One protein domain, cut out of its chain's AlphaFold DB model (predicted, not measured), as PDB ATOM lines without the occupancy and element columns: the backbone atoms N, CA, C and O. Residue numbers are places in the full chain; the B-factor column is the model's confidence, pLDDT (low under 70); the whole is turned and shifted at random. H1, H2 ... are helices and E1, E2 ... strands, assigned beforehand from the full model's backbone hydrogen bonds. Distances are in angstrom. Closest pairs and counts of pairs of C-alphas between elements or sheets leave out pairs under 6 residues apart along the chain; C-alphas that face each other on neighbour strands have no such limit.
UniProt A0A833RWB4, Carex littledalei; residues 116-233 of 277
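What this domain is: This is residues 116 to 233 of the 277 residues of a protein of Carex littledalei (UniProt A0A833RWB4). A small three-stranded sheet, E2 E1 E3, stands at one end of the domain and a cluster of three short helices, H1 to H3, at the other, with H4 between them and H5 packed on H4 through residues 176 to 180. Residues 166 to 172, between H4 and H5, stick out from this body. Of 118 printed residues, under half, 58, are in five named helices and three named strands, in the order H1 H2 H3 H4 H5 E1 E2 E3; the class is mostly helix and the sheet is antiparallel. The whole is compact, with a radius of gyration of the C-alphas of 14.4 A and spans of 40 by 32 by 28 A.

How they stand to each other: Look first at inner strand E1, residues 196 to 199, whose antiparallel neighbours are E2, residues 205 to 207, its hairpin partner, and E3, residues 229 to 231. Within hydrogen-bond range you find N 206 and O 197, 2.7 A apart, and N 198 and O 230, 2.8 A apart. H4, residues 149 to 160, only grazes the sheet, with residues 158 to 160. H5, residues 176 to 189, touches H4 with residues 176 to 180 alone, at a shallow tilt of 31 degrees; the closest C-alphas are those of Trp 152 and Lys 177, 5.3 A. Farther out, H3, residues 140 to 146, touches H1, residues 117 to 124, closest at C-alphas 121 and 145, 5.2 A. H3 forms a helical hairpin with H2, residues 129 to 135, closest at C-alphas 132 and 146, 5.9 A. In these five helices every O i to N i+4 pair is within hydrogen-bond range.

Where its parts are: Find C-alpha 117 at (165.255, 181.465, 111.662), where H1 begins. H4 measures 16.0 A and H5 19.7 A, ending at C-alpha 189, (161.946, 202.962, 138.590). E3 ends at C-alpha 231, (154.461, 204.957, 131.037).

The domain as a whole: The farthest C-alphas, of Lys 140 and Lys 221, are 42.1 A apart. The printed part has no cut; the links H4 to H5 and E2 to E3 are long. The model's pLDDT is under 70 in 30 residues, among them 162 to 173.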
ATOM      1  N   SER A 116     162.060 178.111 110.015       85.12
ATOM      2  CA  SER A 116     163.397 178.677 109.813       85.12
ATOM      3  C   SER A 116     163.599 179.975 110.604       85.12
ATOM      4  O   SER A 116     162.648 180.683 110.951       85.12
ATOM      5  N   GLN A 117     164.866 180.308 110.858       81.81
ATOM      6  CA  GLN A 117     165.255 181.465 111.662       81.81
ATOM      7  C   GLN A 117     164.719 182.794 111.102       81.81
ATOM      8  O   GLN A 117     164.194 183.612 111.855       81.81
ATOM      9  N   ASP A 118     164.784 182.988 109.785       84.31
ATOM     10  CA  ASP A 118     164.322 184.221 109.133       84.31
ATOM     11  C   ASP A 118     162.803 184.392 109.236       84.31
ATOM     12  O   ASP A 118     162.301 185.501 109.424       84.31
ATOM     13  N   VAL A 119     162.058 183.281 109.172       85.75
ATOM     14  CA  VAL A 119     160.603 183.290 109.355       85.75
ATOM     15  C   VAL A 119     160.261 183.664 110.794       85.75
ATOM     16  O   VAL A 119     159.363 184.478 111.002       85.75
ATOM     17  N   LEU A 120     160.998 183.151 111.784       86.94
ATOM     18  CA  LEU A 120     160.818 183.535 113.187       86.94
ATOM     19  C   LEU A 120     161.110 185.021 113.418       86.94
ATOM     20  O   LEU A 120     160.291 185.693 114.035       86.94
ATOM     21  N   ILE A 121     162.211 185.559 112.883       85.69
ATOM     22  CA  ILE A 121     162.545 186.991 113.000       85.69
ATOM     23  C   ILE A 121     161.449 187.850 112.356       85.69
ATOM     24  O   ILE A 121     160.977 188.822 112.950       85.69
ATOM     25  N   HIS A 122     160.983 187.463 111.165       86.38
ATOM     26  CA  HIS A 122     159.890 188.160 110.497       86.38
ATOM     27  C   HIS A 122     158.596 188.114 111.322       86.38
ATOM     28  O   HIS A 122     157.952 189.148 111.478       86.38
ATOM     29  N   LEU A 123     158.225 186.964 111.894       87.56
ATOM     30  CA  LEU A 123     157.070 186.842 112.795       87.56
ATOM     31  C   LEU A 123     157.246 187.685 114.064       87.56
ATOM     32  O   LEU A 123     156.303 188.332 114.517       87.56
ATOM     33  N   PHE A 124     158.456 187.732 114.611       89.75
ATOM     34  CA  PHE A 124     158.771 188.487 115.820       89.75
ATOM     35  C   PHE A 124     158.748 189.997 115.604       89.75
ATOM     36  O   PHE A 124     158.454 190.727 116.543       89.75
ATOM     37  N   SER A 125     158.918 190.471 114.366       85.38
ATOM     38  CA  SER A 125     158.707 191.885 114.026       85.38
ATOM     39  C   SER A 125     157.280 192.382 114.291       85.38
ATOM     40  O   SER A 125     157.067 193.589 114.416       85.38
ATOM     41  N   PHE A 126     156.299 191.480 114.399       84.38
ATOM     42  CA  PHE A 126     154.912 191.818 114.728       84.38
ATOM     43  C   PHE A 126     154.610 191.762 116.225       84.38
ATOM     44  O   PHE A 126     153.502 192.118 116.623       84.38
ATOM     45  N   LEU A 127     155.537 191.269 117.043       87.12
ATOM     46  CA  LEU A 127     155.321 191.155 118.474       87.12
ATOM     47  C   LEU A 127     155.551 192.507 119.140       87.12
ATOM     48  O   LEU A 127     156.480 193.230 118.789       87.12
ATOM     49  N   ASP A 128     154.715 192.829 120.126       85.31
ATOM     50  CA  ASP A 128     155.039 193.892 121.071       85.31
ATOM     51  C   ASP A 128     156.271 193.503 121.905       85.31
ATOM     52  O   ASP A 128     156.620 192.321 122.015       85.31
ATOM     53  N   MET A 129     156.894 194.486 122.557       85.75
ATOM     54  CA  MET A 129     158.076 194.272 123.398       85.75
ATOM     55  C   MET A 129     157.935 193.094 124.375       85.75
ATOM     56  O   MET A 129     158.862 192.303 124.521       85.75
ATOM     57  N   ARG A 130     156.793 192.922 125.046       81.12
ATOM     58  CA  ARG A 130     156.634 191.854 126.049       81.12
ATOM     59  C   ARG A 130     156.477 190.499 125.410       81.12
ATOM     60  O   ARG A 130     157.035 189.528 125.912       81.12
ATOM     61  N   SER A 131     155.702 190.447 124.339       85.62
ATOM     62  CA  SER A 131     155.518 189.250 123.539       85.62
ATOM     63  C   SER A 131     156.860 188.808 122.942       85.62
ATOM     64  O   SER A 131     157.169 187.619 122.968       85.62
ATOM     65  N   LEU A 132     157.709 189.753 122.520       87.56
ATOM     66  CA  LEU A 132     159.070 189.498 122.049       87.56
ATOM     67  C   LEU A 132     159.981 188.952 123.162       87.56
ATOM     68  O   LEU A 132     160.672 187.951 122.964       87.56
ATOM     69  N   VAL A 133     159.955 189.553 124.357       85.44
ATOM     70  CA  VAL A 133     160.701 189.037 125.518       85.44
ATOM     71  C   VAL A 133     160.234 187.630 125.890       85.44
ATOM     72  O   VAL A 133     161.062 186.742 126.078       85.44
ATOM     73  N   ALA A 134     158.919 187.409 125.963       84.88
ATOM     74  CA  ALA A 134     158.337 186.114 126.300       84.88
ATOM     75  C   ALA A 134     158.689 185.042 125.262       84.88
ATOM     76  O   ALA A 134     159.040 183.926 125.642       84.88
ATOM     77  N   ALA A 135     158.672 185.386 123.970       86.69
ATOM     78  CA  ALA A 135     159.127 184.504 122.900       86.69
ATOM     79  C   ALA A 135     160.586 184.073 123.118       86.69
ATOM     80  O   ALA A 135     160.922 182.898 122.975       86.69
ATOM     81  N   GLY A 136     161.433 184.996 123.580       85.38
ATOM     82  CA  GLY A 136     162.819 184.705 123.929       85.38
ATOM     83  C   GLY A 136     163.007 183.675 125.052       85.38
ATOM     84  O   GLY A 136     164.102 183.133 125.182       85.38
ATOM     85  N   LEU A 137     161.975 183.365 125.839       81.94
ATOM     86  CA  LEU A 137     162.033 182.397 126.943       81.94
ATOM     87  C   LEU A 137     161.558 180.986 126.554       81.94
ATOM     88  O   LEU A 137     161.631 180.081 127.379       81.94
ATOM     89  N   VAL A 138     161.069 180.782 125.325       84.00
ATOM     90  CA  VAL A 138     160.434 179.519 124.907       84.00
ATOM     91  C   VAL A 138     161.460 178.413 124.644       84.00
ATOM     92  O   VAL A 138     161.405 177.347 125.252       84.00
ATOM     93  N   CYS A 139     162.400 178.642 123.725       82.12
ATOM     94  CA  CYS A 139     163.442 177.678 123.362       82.12
ATOM     95  C   CYS A 139     164.681 178.392 122.796       82.12
ATOM     96  O   CYS A 139     164.654 179.598 122.558       82.12
ATOM     97  N   LYS A 140     165.773 177.658 122.538       82.12
ATOM     98  CA  LYS A 140     167.028 178.239 122.013       82.12
ATOM     99  C   LYS A 140     166.845 178.952 120.666       82.12
ATOM    100  O   LYS A 140     167.394 180.034 120.483       82.12
ATOM    101  N   SER A 141     166.065 178.368 119.753       84.62
ATOM    102  CA  SER A 141     165.790 178.951 118.430       84.62
ATOM    103  C   SER A 141     165.030 180.281 118.554       84.62
ATOM    104  O   SER A 141     165.476 181.314 118.049       84.62
ATOM    105  N   TRP A 142     163.960 180.302 119.355       89.19
ATOM    106  CA  TRP A 142     163.191 181.519 119.622       89.19
ATOM    107  C   TRP A 142     164.006 182.560 120.396       89.19
ATOM    108  O   TRP A 142     163.935 183.742 120.086       89.19
ATOM    109  N   ASN A 143     164.846 182.151 121.349       86.94
ATOM    110  CA  ASN A 143     165.764 183.057 122.041       86.94
ATOM    111  C   ASN A 143     166.721 183.754 121.068       86.94
ATOM    112  O   ASN A 143     166.919 184.960 121.175       86.94
ATOM    113  N   SER A 144     167.270 183.006 120.105       86.00
ATOM    114  CA  SER A 144     168.135 183.551 119.057       86.00
ATOM    115  C   SER A 144     167.390 184.570 118.189       86.00
ATOM    116  O   SER A 144     167.868 185.685 118.002       86.00
ATOM    117  N   ALA A 145     166.175 184.243 117.729       87.31
ATOM    118  CA  ALA A 145     165.380 185.149 116.893       87.31
ATOM    119  C   ALA A 145     164.912 186.394 117.666       87.31
ATOM    120  O   ALA A 145     164.941 187.501 117.141       87.31
ATOM    121  N   ALA A 146     164.539 186.243 118.938       88.44
ATOM    122  CA  ALA A 146     164.102 187.345 119.792       88.44
ATOM    123  C   ALA A 146     165.253 188.254 120.254       88.44
ATOM    124  O   ALA A 146     165.002 189.336 120.779       88.44
ATOM    125  N   LYS A 147     166.514 187.831 120.104       86.38
ATOM    126  CA  LYS A 147     167.712 188.643 120.376       86.38
ATOM    127  C   LYS A 147     168.193 189.432 119.160       86.38
ATOM    128  O   LYS A 147     169.169 190.166 119.282       86.38
ATOM    129  N   GLU A 148     167.533 189.291 118.014       87.44
ATOM    130  CA  GLU A 148     167.922 189.980 116.789       87.44
ATOM    131  C   GLU A 148     167.927 191.507 117.009       87.44
ATOM    132  O   GLU A 148     166.985 192.096 117.544       87.44
ATOM    133  N   ASN A 149     169.045 192.143 116.656       86.25
ATOM    134  CA  ASN A 149     169.365 193.507 117.063       86.25
ATOM    135  C   ASN A 149     168.507 194.560 116.335       86.25
ATOM    136  O   ASN A 149     168.189 195.609 116.903       86.25
ATOM    137  N   THR A 150     168.097 194.294 115.090       85.62
ATOM    138  CA  THR A 150     167.209 195.191 114.338       85.62
ATOM    139  C   THR A 150     165.808 195.266 114.945       85.62
ATOM    140  O   THR A 150     165.251 196.366 114.993       85.62
ATOM    141  N   LEU A 151     165.279 194.170 115.508       86.62
ATOM    142  CA  LEU A 151     164.012 194.173 116.253       86.62
ATOM    143  C   LEU A 151     164.078 195.149 117.435       86.62
ATOM    144  O   LEU A 151     163.233 196.033 117.570       86.62
ATOM    145  N   TRP A 152     165.137 195.069 118.244       88.75
ATOM    146  CA  TRP A 152     165.316 195.949 119.403       88.75
ATOM    147  C   TRP A 152     165.602 197.404 119.027       88.75
ATOM    148  O   TRP A 152     165.164 198.313 119.732       88.75
ATOM    149  N   LYS A 153     166.270 197.660 117.893       85.56
ATOM    150  CA  LYS A 153     166.437 199.018 117.345       85.56
ATOM    151  C   LYS A 153     165.092 199.651 116.968       85.56
ATOM    152  O   LYS A 153     164.881 200.852 117.195       85.56
ATOM    153  N   ILE A 154     164.186 198.859 116.392       83.12
ATOM    154  CA  ILE A 154     162.830 199.295 116.048       83.12
ATOM    155  C   ILE A 154     162.028 199.563 117.324       83.12
ATOM    156  O   ILE A 154     161.516 200.672 117.473       83.12
ATOM    157  N   GLU A 155     162.003 198.629 118.279       83.50
ATOM    158  CA  GLU A 155     161.331 198.812 119.576       83.50
ATOM    159  C   GLU A 155     161.841 200.059 120.311       83.50
ATOM    160  O   GLU A 155     161.062 200.905 120.755       83.50
ATOM    161  N   TYR A 156     163.159 200.260 120.355       83.88
ATOM    162  CA  TYR A 156     163.754 201.460 120.943       83.88
ATOM    163  C   TYR A 156     163.262 202.737 120.262       83.88
ATOM    164  O   TYR A 156     162.897 203.712 120.925       83.88
ATOM    165  N   SER A 157     163.216 202.733 118.931       83.38
ATOM    166  CA  SER A 157     162.722 203.864 118.150       83.38
ATOM    167  C   SER A 157     161.244 204.160 118.400       83.38
ATOM    168  O   SER A 157     160.878 205.337 118.424       83.38
ATOM    169  N   LEU A 158     160.418 203.126 118.582       80.81
ATOM    170  CA  LEU A 158     158.988 203.248 118.871       80.81
ATOM    171  C   LEU A 158     158.734 203.850 120.257       80.81
ATOM    172  O   LEU A 158     157.875 204.718 120.395       80.81
ATOM    173  N   PHE A 159     159.485 203.411 121.270       77.06
ATOM    174  CA  PHE A 159     159.295 203.852 122.655       77.06
ATOM    175  C   PHE A 159     159.943 205.208 122.954       77.06
ATOM    176  O   PHE A 159     159.357 206.041 123.653       77.06
ATOM    177  N   PHE A 160     161.163 205.426 122.456       79.94
ATOM    178  CA  PHE A 160     162.029 206.513 122.920       79.94
ATOM    179  C   PHE A 160     162.391 207.550 121.857       79.94
ATOM    180  O   PHE A 160     162.905 208.617 122.201       79.94
ATOM    181  N   GLY A 161     162.133 207.263 120.585       73.25
ATOM    182  CA  GLY A 161     162.481 208.139 119.476       73.25
ATOM    183  C   GLY A 161     163.874 207.910 118.860       73.25
ATOM    184  O   GLY A 161     164.684 207.167 119.401       73.25
ATOM    185  N   SER A 162     164.173 208.525 117.696       64.38
ATOM    186  CA  SER A 162     165.485 208.385 117.012       64.38
ATOM    187  C   SER A 162     166.577 209.190 117.680       64.38
ATOM    188  O   SER A 162     167.747 208.960 117.421       64.38
ATOM    189  N   SER A 163     166.203 210.204 118.452       50.44
ATOM    190  CA  SER A 163     167.088 211.316 118.772       50.44
ATOM    191  C   SER A 163     168.037 211.060 119.940       50.44
ATOM    192  O   SER A 163     168.888 211.906 120.196       50.44
ATOM    193  N   SER A 164     167.936 209.930 120.651       50.47
ATOM    194  CA  SER A 164     168.821 209.656 121.793       50.47
ATOM    195  C   SER A 164     170.101 208.894 121.451       50.47
ATOM    196  O   SER A 164     170.985 208.831 122.297       50.47
ATOM    197  N   VAL A 165     170.234 208.355 120.237       51.94
ATOM    198  CA  VAL A 165     171.457 207.679 119.795       51.94
ATOM    199  C   VAL A 165     171.858 208.290 118.457       51.94
ATOM    200  O   VAL A 165     171.154 208.125 117.466       51.94
ATOM    201  N   LYS A 166     172.948 209.065 118.431       49.22
ATOM    202  CA  LYS A 166     173.472 209.630 117.182       49.22
ATOM    203  C   LYS A 166     173.902 208.458 116.296       49.22
ATOM    204  O   LYS A 166     174.848 207.761 116.643       49.22
ATOM    205  N   GLU A 167     173.219 208.250 115.168       51.81
ATOM    206  CA  GLU A 167     173.468 207.147 114.214       51.81
ATOM    207  C   GLU A 167     174.909 207.092 113.670       51.81
ATOM    208  O   GLU A 167     175.285 206.117 113.030       51.81
ATOM    209  N   ILE A 168     175.714 208.121 113.933       51.53
ATOM    210  CA  ILE A 168     177.079 208.283 113.431       51.53
ATOM    211  C   ILE A 168     178.126 207.654 114.380       51.53
ATOM    212  O   ILE A 168     179.214 207.329 113.923       51.53
ATOM    213  N   ASP A 169     177.787 207.390 115.653       53.00
ATOM    214  CA  ASP A 169     178.733 206.873 116.668       53.00
ATOM    215  C   ASP A 169     178.367 205.487 117.229       53.00
ATOM    216  O   ASP A 169     178.997 205.022 118.178       53.00
ATOM    217  N   THR A 170     177.346 204.804 116.700       57.59
ATOM    218  CA  THR A 170     177.004 203.459 117.190       57.59
ATOM    219  C   THR A 170     178.012 202.437 116.670       57.59
ATOM    220  O   THR A 170     178.059 202.230 115.454       57.59
ATOM    221  N   PRO A 171     178.786 201.763 117.543       60.25
ATOM    222  CA  PRO A 171     179.631 200.652 117.124       60.25
ATOM    223  C   PRO A 171     178.782 199.589 116.419       60.25
ATOM    224  O   PRO A 171     177.608 199.411 116.747       60.25
ATOM    225  N   TYR A 172     179.378 198.849 115.483       60.31
ATOM    226  CA  TYR A 172     178.704 197.764 114.748       60.31
ATOM    227  C   TYR A 172     178.104 196.683 115.682       60.31
ATOM    228  O   TYR A 172     177.215 195.941 115.280       60.31
ATOM    229  N   ASP A 173     178.553 196.652 116.942       66.56
ATOM    230  CA  ASP A 173     178.132 195.751 118.021       66.56
ATOM    231  C   ASP A 173     177.269 196.448 119.101       66.56
ATOM    232  O   ASP A 173     177.250 196.062 120.267       66.56
ATOM    233  N   PHE A 174     176.586 197.548 118.761       79.12
ATOM    234  CA  PHE A 174     175.715 198.228 119.721       79.12
ATOM    235  C   PHE A 174     174.504 197.349 120.069       79.12
ATOM    236  O   PHE A 174     173.629 197.118 119.231       79.12
ATOM    237  N   ASP A 175     174.452 196.891 121.320       85.06
ATOM    238  CA  ASP A 175     173.387 196.042 121.847       85.06
ATOM    239  C   ASP A 175     172.130 196.869 122.171       85.06
ATOM    240  O   ASP A 175     171.967 197.442 123.260       85.06
ATOM    241  N   TRP A 176     171.212 196.931 121.200       86.69
ATOM    242  CA  TRP A 176     169.954 197.658 121.347       86.69
ATOM    243  C   TRP A 176     169.047 197.045 122.412       86.69
ATOM    244  O   TRP A 176     168.286 197.783 123.041       86.69
ATOM    245  N   LYS A 177     169.134 195.731 122.657       86.06
ATOM    246  CA  LYS A 177     168.321 195.049 123.669       86.06
ATOM    247  C   LYS A 177     168.707 195.515 125.065       86.06
ATOM    248  O   LYS A 177     167.838 195.930 125.833       86.06
ATOM    249  N   ASN A 178     169.999 195.501 125.385       85.00
ATOM    250  CA  ASN A 178     170.491 195.962 126.682       85.00
ATOM    251  C   ASN A 178     170.244 197.464 126.878       85.00
ATOM    252  O   ASN A 178     169.772 197.878 127.940       85.00
ATOM    253  N   CYS A 179     170.460 198.284 125.845       85.69
ATOM    254  CA  CYS A 179     170.155 199.716 125.911       85.69
ATOM    255  C   CYS A 179     168.660 199.982 126.169       85.69
ATOM    256  O   CYS A 179     168.306 200.815 127.010       85.69
ATOM    257  N   PHE A 180     167.775 199.260 125.472       85.56
ATOM    258  CA  PHE A 180     166.333 199.330 125.697       85.56
ATOM    259  C   PHE A 180     165.988 198.938 127.130       85.56
ATOM    260  O   PHE A 180     165.276 199.674 127.810       85.56
ATOM    261  N   GLN A 181     166.507 197.800 127.596       84.19
ATOM    262  CA  GLN A 181     166.224 197.251 128.915       84.19
ATOM    263  C   GLN A 181     166.585 198.235 130.032       84.19
ATOM    264  O   GLN A 181     165.758 198.486 130.907       84.19
ATOM    265  N   GLU A 182     167.783 198.818 130.004       82.50
ATOM    266  CA  GLU A 182     168.232 199.747 131.047       82.50
ATOM    267  C   GLU A 182     167.412 201.041 131.051       82.50
ATOM    268  O   GLU A 182     166.970 201.504 132.104       82.50
ATOM    269  N   LYS A 183     167.094 201.580 129.868       81.19
ATOM    270  CA  LYS A 183     166.243 202.772 129.757       81.19
ATOM    271  C   LYS A 183     164.800 202.499 130.189       81.19
ATOM    272  O   LYS A 183     164.193 203.319 130.872       81.19
ATOM    273  N   TYR A 184     164.260 201.335 129.832       78.81
ATOM    274  CA  TYR A 184     162.923 200.906 130.229       78.81
ATOM    275  C   TYR A 184     162.838 200.671 131.744       78.81
ATOM    276  O   TYR A 184     161.883 201.115 132.375       78.81
ATOM    277  N   LYS A 185     163.857 200.052 132.359       76.94
ATOM    278  CA  LYS A 185     163.965 199.921 133.822       76.94
ATOM    279  C   LYS A 185     164.049 201.278 134.518       76.94
ATOM    280  O   LYS A 185     163.410 201.439 135.549       76.94
ATOM    281  N   ALA A 186     164.787 202.242 133.971       73.81
ATOM    282  CA  ALA A 186     164.863 203.589 134.535       73.81
ATOM    283  C   ALA A 186     163.496 204.303 134.512       73.81
ATOM    284  O   ALA A 186     163.102 204.899 135.509       73.81
ATOM    285  N   GLU A 187     162.729 204.180 133.423       68.06
ATOM    286  CA  GLU A 187     161.356 204.711 133.341       68.06
ATOM    287  C   GLU A 187     160.386 203.965 134.285       68.06
ATOM    288  O   GLU A 187     159.473 204.573 134.845       68.06
ATOM    289  N   LEU A 188     160.604 202.664 134.520       63.97
ATOM    290  CA  LEU A 188     159.879 201.869 135.520       63.97
ATOM    291  C   LEU A 188     160.300 202.158 136.970       63.97
ATOM    292  O   LEU A 188     159.502 201.992 137.882       63.97
ATOM    293  N   ALA A 189     161.530 202.589 137.236       59.62
ATOM    294  CA  ALA A 189     161.946 202.962 138.590       59.62
ATOM    295  C   ALA A 189     161.179 204.199 139.097       59.62
ATOM    296  O   ALA A 189     161.050 204.401 140.298       59.62
ATOM    297  N   VAL A 190     160.613 204.986 138.175       55.69
ATOM    298  CA  VAL A 190     159.800 206.182 138.445       55.69
ATOM    299  C   VAL A 190     158.289 205.853 138.533       55.69
ATOM    300  O   VAL A 190     157.470 206.731 138.820       55.69
ATOM    301  N   GLY A 191     157.863 204.597 138.319       53.22
ATOM    302  CA  GLY A 191     156.449 204.215 138.448       53.22
ATOM    303  C   GLY A 191     156.131 202.718 138.320       53.22
ATOM    304  O   GLY A 191     156.869 201.942 137.735       53.22
ATOM    305  N   ALA A 192     154.976 202.284 138.838       54.72
ATOM    306  CA  ALA A 192     154.548 200.882 138.747       54.72
ATOM    307  C   ALA A 192     154.491 200.382 137.286       54.72
ATOM    308  O   ALA A 192     154.142 201.157 136.394       54.72
ATOM    309  N   PRO A 193     154.793 199.099 137.019       55.94
ATOM    310  CA  PRO A 193     154.905 198.619 135.656       55.94
ATOM    311  C   PRO A 193     153.536 198.468 134.998       55.94
ATOM    312  O   PRO A 193     152.644 197.806 135.532       55.94
ATOM    313  N   THR A 194     153.358 199.092 133.831       64.06
ATOM    314  CA  THR A 194     152.039 199.200 133.196       64.06
ATOM    315  C   THR A 194     152.024 198.841 131.738       64.06
ATOM    316  O   THR A 194     153.027 198.898 131.038       64.06
ATOM    317  N   ASN A 195     150.843 198.426 131.285       72.00
ATOM    318  CA  ASN A 195     150.533 198.100 129.895       72.00
ATOM    319  C   ASN A 195     150.149 199.310 129.051       72.00
ATOM    320  O   ASN A 195     149.649 199.149 127.939       72.00
ATOM    321  N   ARG A 196     150.389 200.518 129.563       78.38
ATOM    322  CA  ARG A 196     149.948 201.747 128.925       78.38
ATOM    323  C   ARG A 196     151.024 202.800 128.929       78.38
ATOM    324  O   ARG A 196     151.730 202.994 129.920       78.38
ATOM    325  N   ALA A 197     151.044 203.551 127.846       79.44
ATOM    326  CA  ALA A 197     151.778 204.790 127.762       79.44
ATOM    327  C   ALA A 197     150.875 205.922 127.279       79.44
ATOM    328  O   ALA A 197     149.953 205.696 126.508       79.44
ATOM    329  N   VAL A 198     151.159 207.149 127.699       77.88
ATOM    330  CA  VAL A 198     150.627 208.359 127.068       77.88
ATOM    331  C   VAL A 198     151.659 208.874 126.077       77.88
ATOM    332  O   VAL A 198     152.846 208.992 126.395       77.88
ATOM    333  N   CYS A 199     151.206 209.218 124.877       80.88
ATOM    334  CA  CYS A 199     152.019 209.970 123.935       80.88
ATOM    335  C   CYS A 199     152.207 211.406 124.433       80.88
ATOM    336  O   CYS A 199     151.236 212.135 124.601       80.88
ATOM    337  N   ARG A 200     153.452 211.858 124.625       73.88
ATOM    338  CA  ARG A 200     153.745 213.225 125.103       73.88
ATOM    339  C   ARG A 200     153.362 214.330 124.106       73.88
ATOM    340  O   ARG A 200     153.407 215.496 124.470       73.88
ATOM    341  N   ASN A 201     153.017 213.985 122.864       73.88
ATOM    342  CA  ASN A 201     152.696 214.954 121.810       73.88
ATOM    343  C   ASN A 201     151.183 215.129 121.607       73.88
ATOM    344  O   ASN A 201     150.696 216.254 121.516       73.88
ATOM    345  N   CYS A 202     150.429 214.029 121.503       75.69
ATOM    346  CA  CYS A 202     148.970 214.075 121.324       75.69
ATOM    347  C   CYS A 202     148.180 213.721 122.585       75.69
ATOM    348  O   CYS A 202     146.960 213.795 122.544       75.69
ATOM    349  N   HIS A 203     148.853 213.350 123.676       73.88
ATOM    350  CA  HIS A 203     148.254 212.949 124.950       73.88
ATOM    351  C   HIS A 203     147.371 211.691 124.895       73.88
ATOM    352  O   HIS A 203     146.819 211.300 125.915       73.88
ATOM    353  N   SER A 204     147.305 210.993 123.754       76.62
ATOM    354  CA  SER A 204     146.522 209.762 123.634       76.62
ATOM    355  C   SER A 204     147.122 208.627 124.462       76.62
ATOM    356  O   SER A 204     148.341 208.409 124.432       76.62
ATOM    357  N   VAL A 205     146.255 207.852 125.106       81.06
ATOM    358  CA  VAL A 205     146.616 206.603 125.778       81.06
ATOM    359  C   VAL A 205     146.842 205.501 124.737       81.06
ATOM    360  O   VAL A 205     146.021 205.270 123.854       81.06
ATOM    361  N   VAL A 206     147.975 204.814 124.841       82.12
ATOM    362  CA  VAL A 206     148.423 203.741 123.950       82.12
ATOM    363  C   VAL A 206     148.592 202.467 124.765       82.12
ATOM    364  O   VAL A 206     149.305 202.458 125.770       82.12
ATOM    365  N   TRP A 207     147.962 201.383 124.315       82.94
ATOM    366  CA  TRP A 207     148.184 200.046 124.860       82.94
ATOM    367  C   TRP A 207     149.487 199.481 124.306       82.94
ATOM    368  O   TRP A 207     149.648 199.369 123.091       82.94
ATOM    369  N   LEU A 208     150.416 199.108 125.185       82.06
ATOM    370  CA  LEU A 208     151.734 198.621 124.772       82.06
ATOM    371  C   LEU A 208     151.649 197.323 123.963       82.06
ATOM    372  O   LEU A 208     152.439 197.139 123.053       82.06
ATOM    373  N   SER A 209     150.655 196.476 124.229       78.31
ATOM    374  CA  SER A 209     150.361 195.262 123.451       78.31
ATOM    375  C   SER A 209     149.917 195.529 122.011       78.31
ATOM    376  O   SER A 209     149.959 194.644 121.164       78.31
ATOM    377  N   THR A 210     149.450 196.745 121.726       80.75
ATOM    378  CA  THR A 210     149.058 197.169 120.374       80.75
ATOM    379  C   THR A 210     150.165 197.942 119.669       80.75
ATOM    380  O   THR A 210     150.075 198.176 118.465       80.75
ATOM    381  N   LEU A 211     151.208 198.333 120.407       80.50
ATOM    382  CA  LEU A 211     152.349 199.053 119.874       80.50
ATOM    383  C   LEU A 211     153.342 198.047 119.293       80.50
ATOM    384  O   LEU A 211     154.014 197.329 120.025       80.50
ATOM    385  N   THR A 212     153.421 198.012 117.968       80.56
ATOM    386  CA  THR A 212     154.327 197.125 117.227       80.56
ATOM    387  C   THR A 212     154.997 197.902 116.101       80.56
ATOM    388  O   THR A 212     154.556 198.999 115.742       80.56
ATOM    389  N   SER A 213     156.024 197.318 115.480       69.81
ATOM    390  CA  SER A 213     156.687 197.913 114.309       69.81
ATOM    391  C   SER A 213     155.732 198.253 113.158       69.81
ATOM    392  O   SER A 213     155.943 199.243 112.456       69.81
ATOM    393  N   ARG A 214     154.668 197.461 112.972       71.75
ATOM    394  CA  ARG A 214     153.695 197.623 111.879       71.75
ATOM    395  C   ARG A 214     152.440 198.388 112.266       71.75
ATOM    396  O   ARG A 214     151.762 198.909 111.385       71.75
ATOM    397  N   ALA A 215     152.150 198.483 113.558       74.62
ATOM    398  CA  ALA A 215     151.115 199.348 114.102       74.62
ATOM    399  C   ALA A 215     151.748 200.404 115.023       74.62
ATOM    400  O   ALA A 215     151.477 200.423 116.228       74.62
ATOM    401  N   PRO A 216     152.624 201.283 114.490       73.81
ATOM    402  CA  PRO A 216     153.183 202.353 115.288       73.81
ATOM    403  C   PRO A 216     152.079 203.337 115.670       73.81
ATOM    404  O   PRO A 216     151.130 203.590 114.921       73.81
ATOM    405  N   HIS A 217     152.236 203.959 116.834       79.31
ATOM    406  CA  HIS A 217     151.357 205.044 117.236       79.31
ATOM    407  C   HIS A 217     151.446 206.214 116.233       79.31
ATOM    408  O   HIS A 217     152.485 206.865 116.103       79.31
ATOM    409  N   SER A 218     150.340 206.487 115.536       70.00
ATOM    410  CA  SER A 218     150.235 207.562 114.543       70.00
ATOM    411  C   SER A 218     149.747 208.856 115.199       70.00
ATOM    412  O   SER A 218     148.582 208.976 115.571       70.00
ATOM    413  N   CYS A 219     150.641 209.837 115.348       70.19
ATOM    414  CA  CYS A 219     150.346 211.124 115.983       70.19
ATOM    415  C   CYS A 219     150.224 212.245 114.937       70.19
ATOM    416  O   CYS A 219     151.205 212.623 114.310       70.19
ATOM    417  N   ALA A 220     149.041 212.845 114.776       61.53
ATOM    418  CA  ALA A 220     148.806 213.884 113.760       61.53
ATOM    419  C   ALA A 220     149.632 215.183 113.950       61.53
ATOM    420  O   ALA A 220     149.764 215.967 113.017       61.53
ATOM    421  N   LYS A 221     150.223 215.413 115.134       61.22
ATOM    422  CA  LYS A 221     151.055 216.595 115.455       61.22
ATOM    423  C   LYS A 221     152.555 216.393 115.139       61.22
ATOM    424  O   LYS A 221     153.410 217.034 115.749       61.22
ATOM    425  N   LEU A 222     152.893 215.457 114.248       54.97
ATOM    426  CA  LEU A 222     154.270 215.022 113.976       54.97
ATOM    427  C   LEU A 222     155.041 215.997 113.067       54.97
ATOM    428  O   LEU A 222     154.954 215.932 111.845       54.97
ATOM    429  N   GLY A 223     155.895 216.827 113.668       47.19
ATOM    430  CA  GLY A 223     157.075 217.380 113.000       47.19
ATOM    431  C   GLY A 223     158.259 216.416 113.148       47.19
ATOM    432  O   GLY A 223     158.877 216.393 114.203       47.19
ATOM    433  N   GLN A 224     158.509 215.589 112.127       51.47
ATOM    434  CA  GLN A 224     159.703 214.765 111.809       51.47
ATOM    435  C   GLN A 224     160.525 214.017 112.897       51.47
ATOM    436  O   GLN A 224     161.438 213.290 112.530       51.47
ATOM    437  N   ASN A 225     160.222 214.060 114.198       53.66
ATOM    438  CA  ASN A 225     161.004 213.358 115.226       53.66
ATOM    439  C   ASN A 225     160.122 212.744 116.328       53.66
ATOM    440  O   ASN A 225     159.823 213.390 117.326       53.66
ATOM    441  N   LYS A 226     159.753 211.479 116.062       57.09
ATOM    442  CA  LYS A 226     159.270 210.333 116.872       57.09
ATOM    443  C   LYS A 226     158.453 210.550 118.174       57.09
ATOM    444  O   LYS A 226     158.734 211.447 118.964       57.09
ATOM    445  N   PRO A 227     157.483 209.654 118.466       57.75
ATOM    446  CA  PRO A 227     156.688 209.724 119.691       57.75
ATOM    447  C   PRO A 227     157.554 209.497 120.938       57.75
ATOM    448  O   PRO A 227     158.245 208.491 121.058       57.75
ATOM    449  N   LYS A 228     157.486 210.423 121.900       74.44
ATOM    450  CA  LYS A 228     157.969 210.190 123.266       74.44
ATOM    451  C   LYS A 228     156.817 209.590 124.061       74.44
ATOM    452  O   LYS A 228     155.861 210.300 124.374       74.44
ATOM    453  N   LEU A 229     156.882 208.303 124.369       76.94
ATOM    454  CA  LEU A 229     155.891 207.647 125.216       76.94
ATOM    455  C   LEU A 229     156.260 207.837 126.697       76.94
ATOM    456  O   LEU A 229     157.433 207.864 127.068       76.94
ATOM    457  N   LYS A 230     155.261 208.040 127.560       76.06
ATOM    458  CA  LYS A 230     155.414 208.073 129.022       76.06
ATOM    459  C   LYS A 230     154.568 206.961 129.624       76.06
ATOM    460  O   LYS A 230     153.355 206.972 129.435       76.06
ATOM    461  N   LEU A 231     155.186 206.026 130.345       73.19
ATOM    462  CA  LEU A 231     154.461 204.957 131.037       73.19
ATOM    463  C   LEU A 231     153.535 205.550 132.111       73.19
ATOM    464  O   LEU A 231     153.916 206.469 132.838       73.19
ATOM    465  N   ILE A 232     152.303 205.047 132.195       71.38
ATOM    466  CA  ILE A 232     151.289 205.539 133.145       71.38
ATOM    467  C   ILE A 232     151.050 204.472 134.197       71.38
ATOM    468  O   ILE A 232     150.597 203.406 133.815       71.38
ATOM    469  N   SER A 233     151.272 204.753 135.485       67.69
ATOM    470  CA  SER A 233     150.930 203.843 136.598       67.69
ATOM    471  C   SER A 233     149.409 203.637 136.735       67.69
ATOM    472  O   SER A 233     148.686 204.633 136.656       67.69
TER     473      SER A 233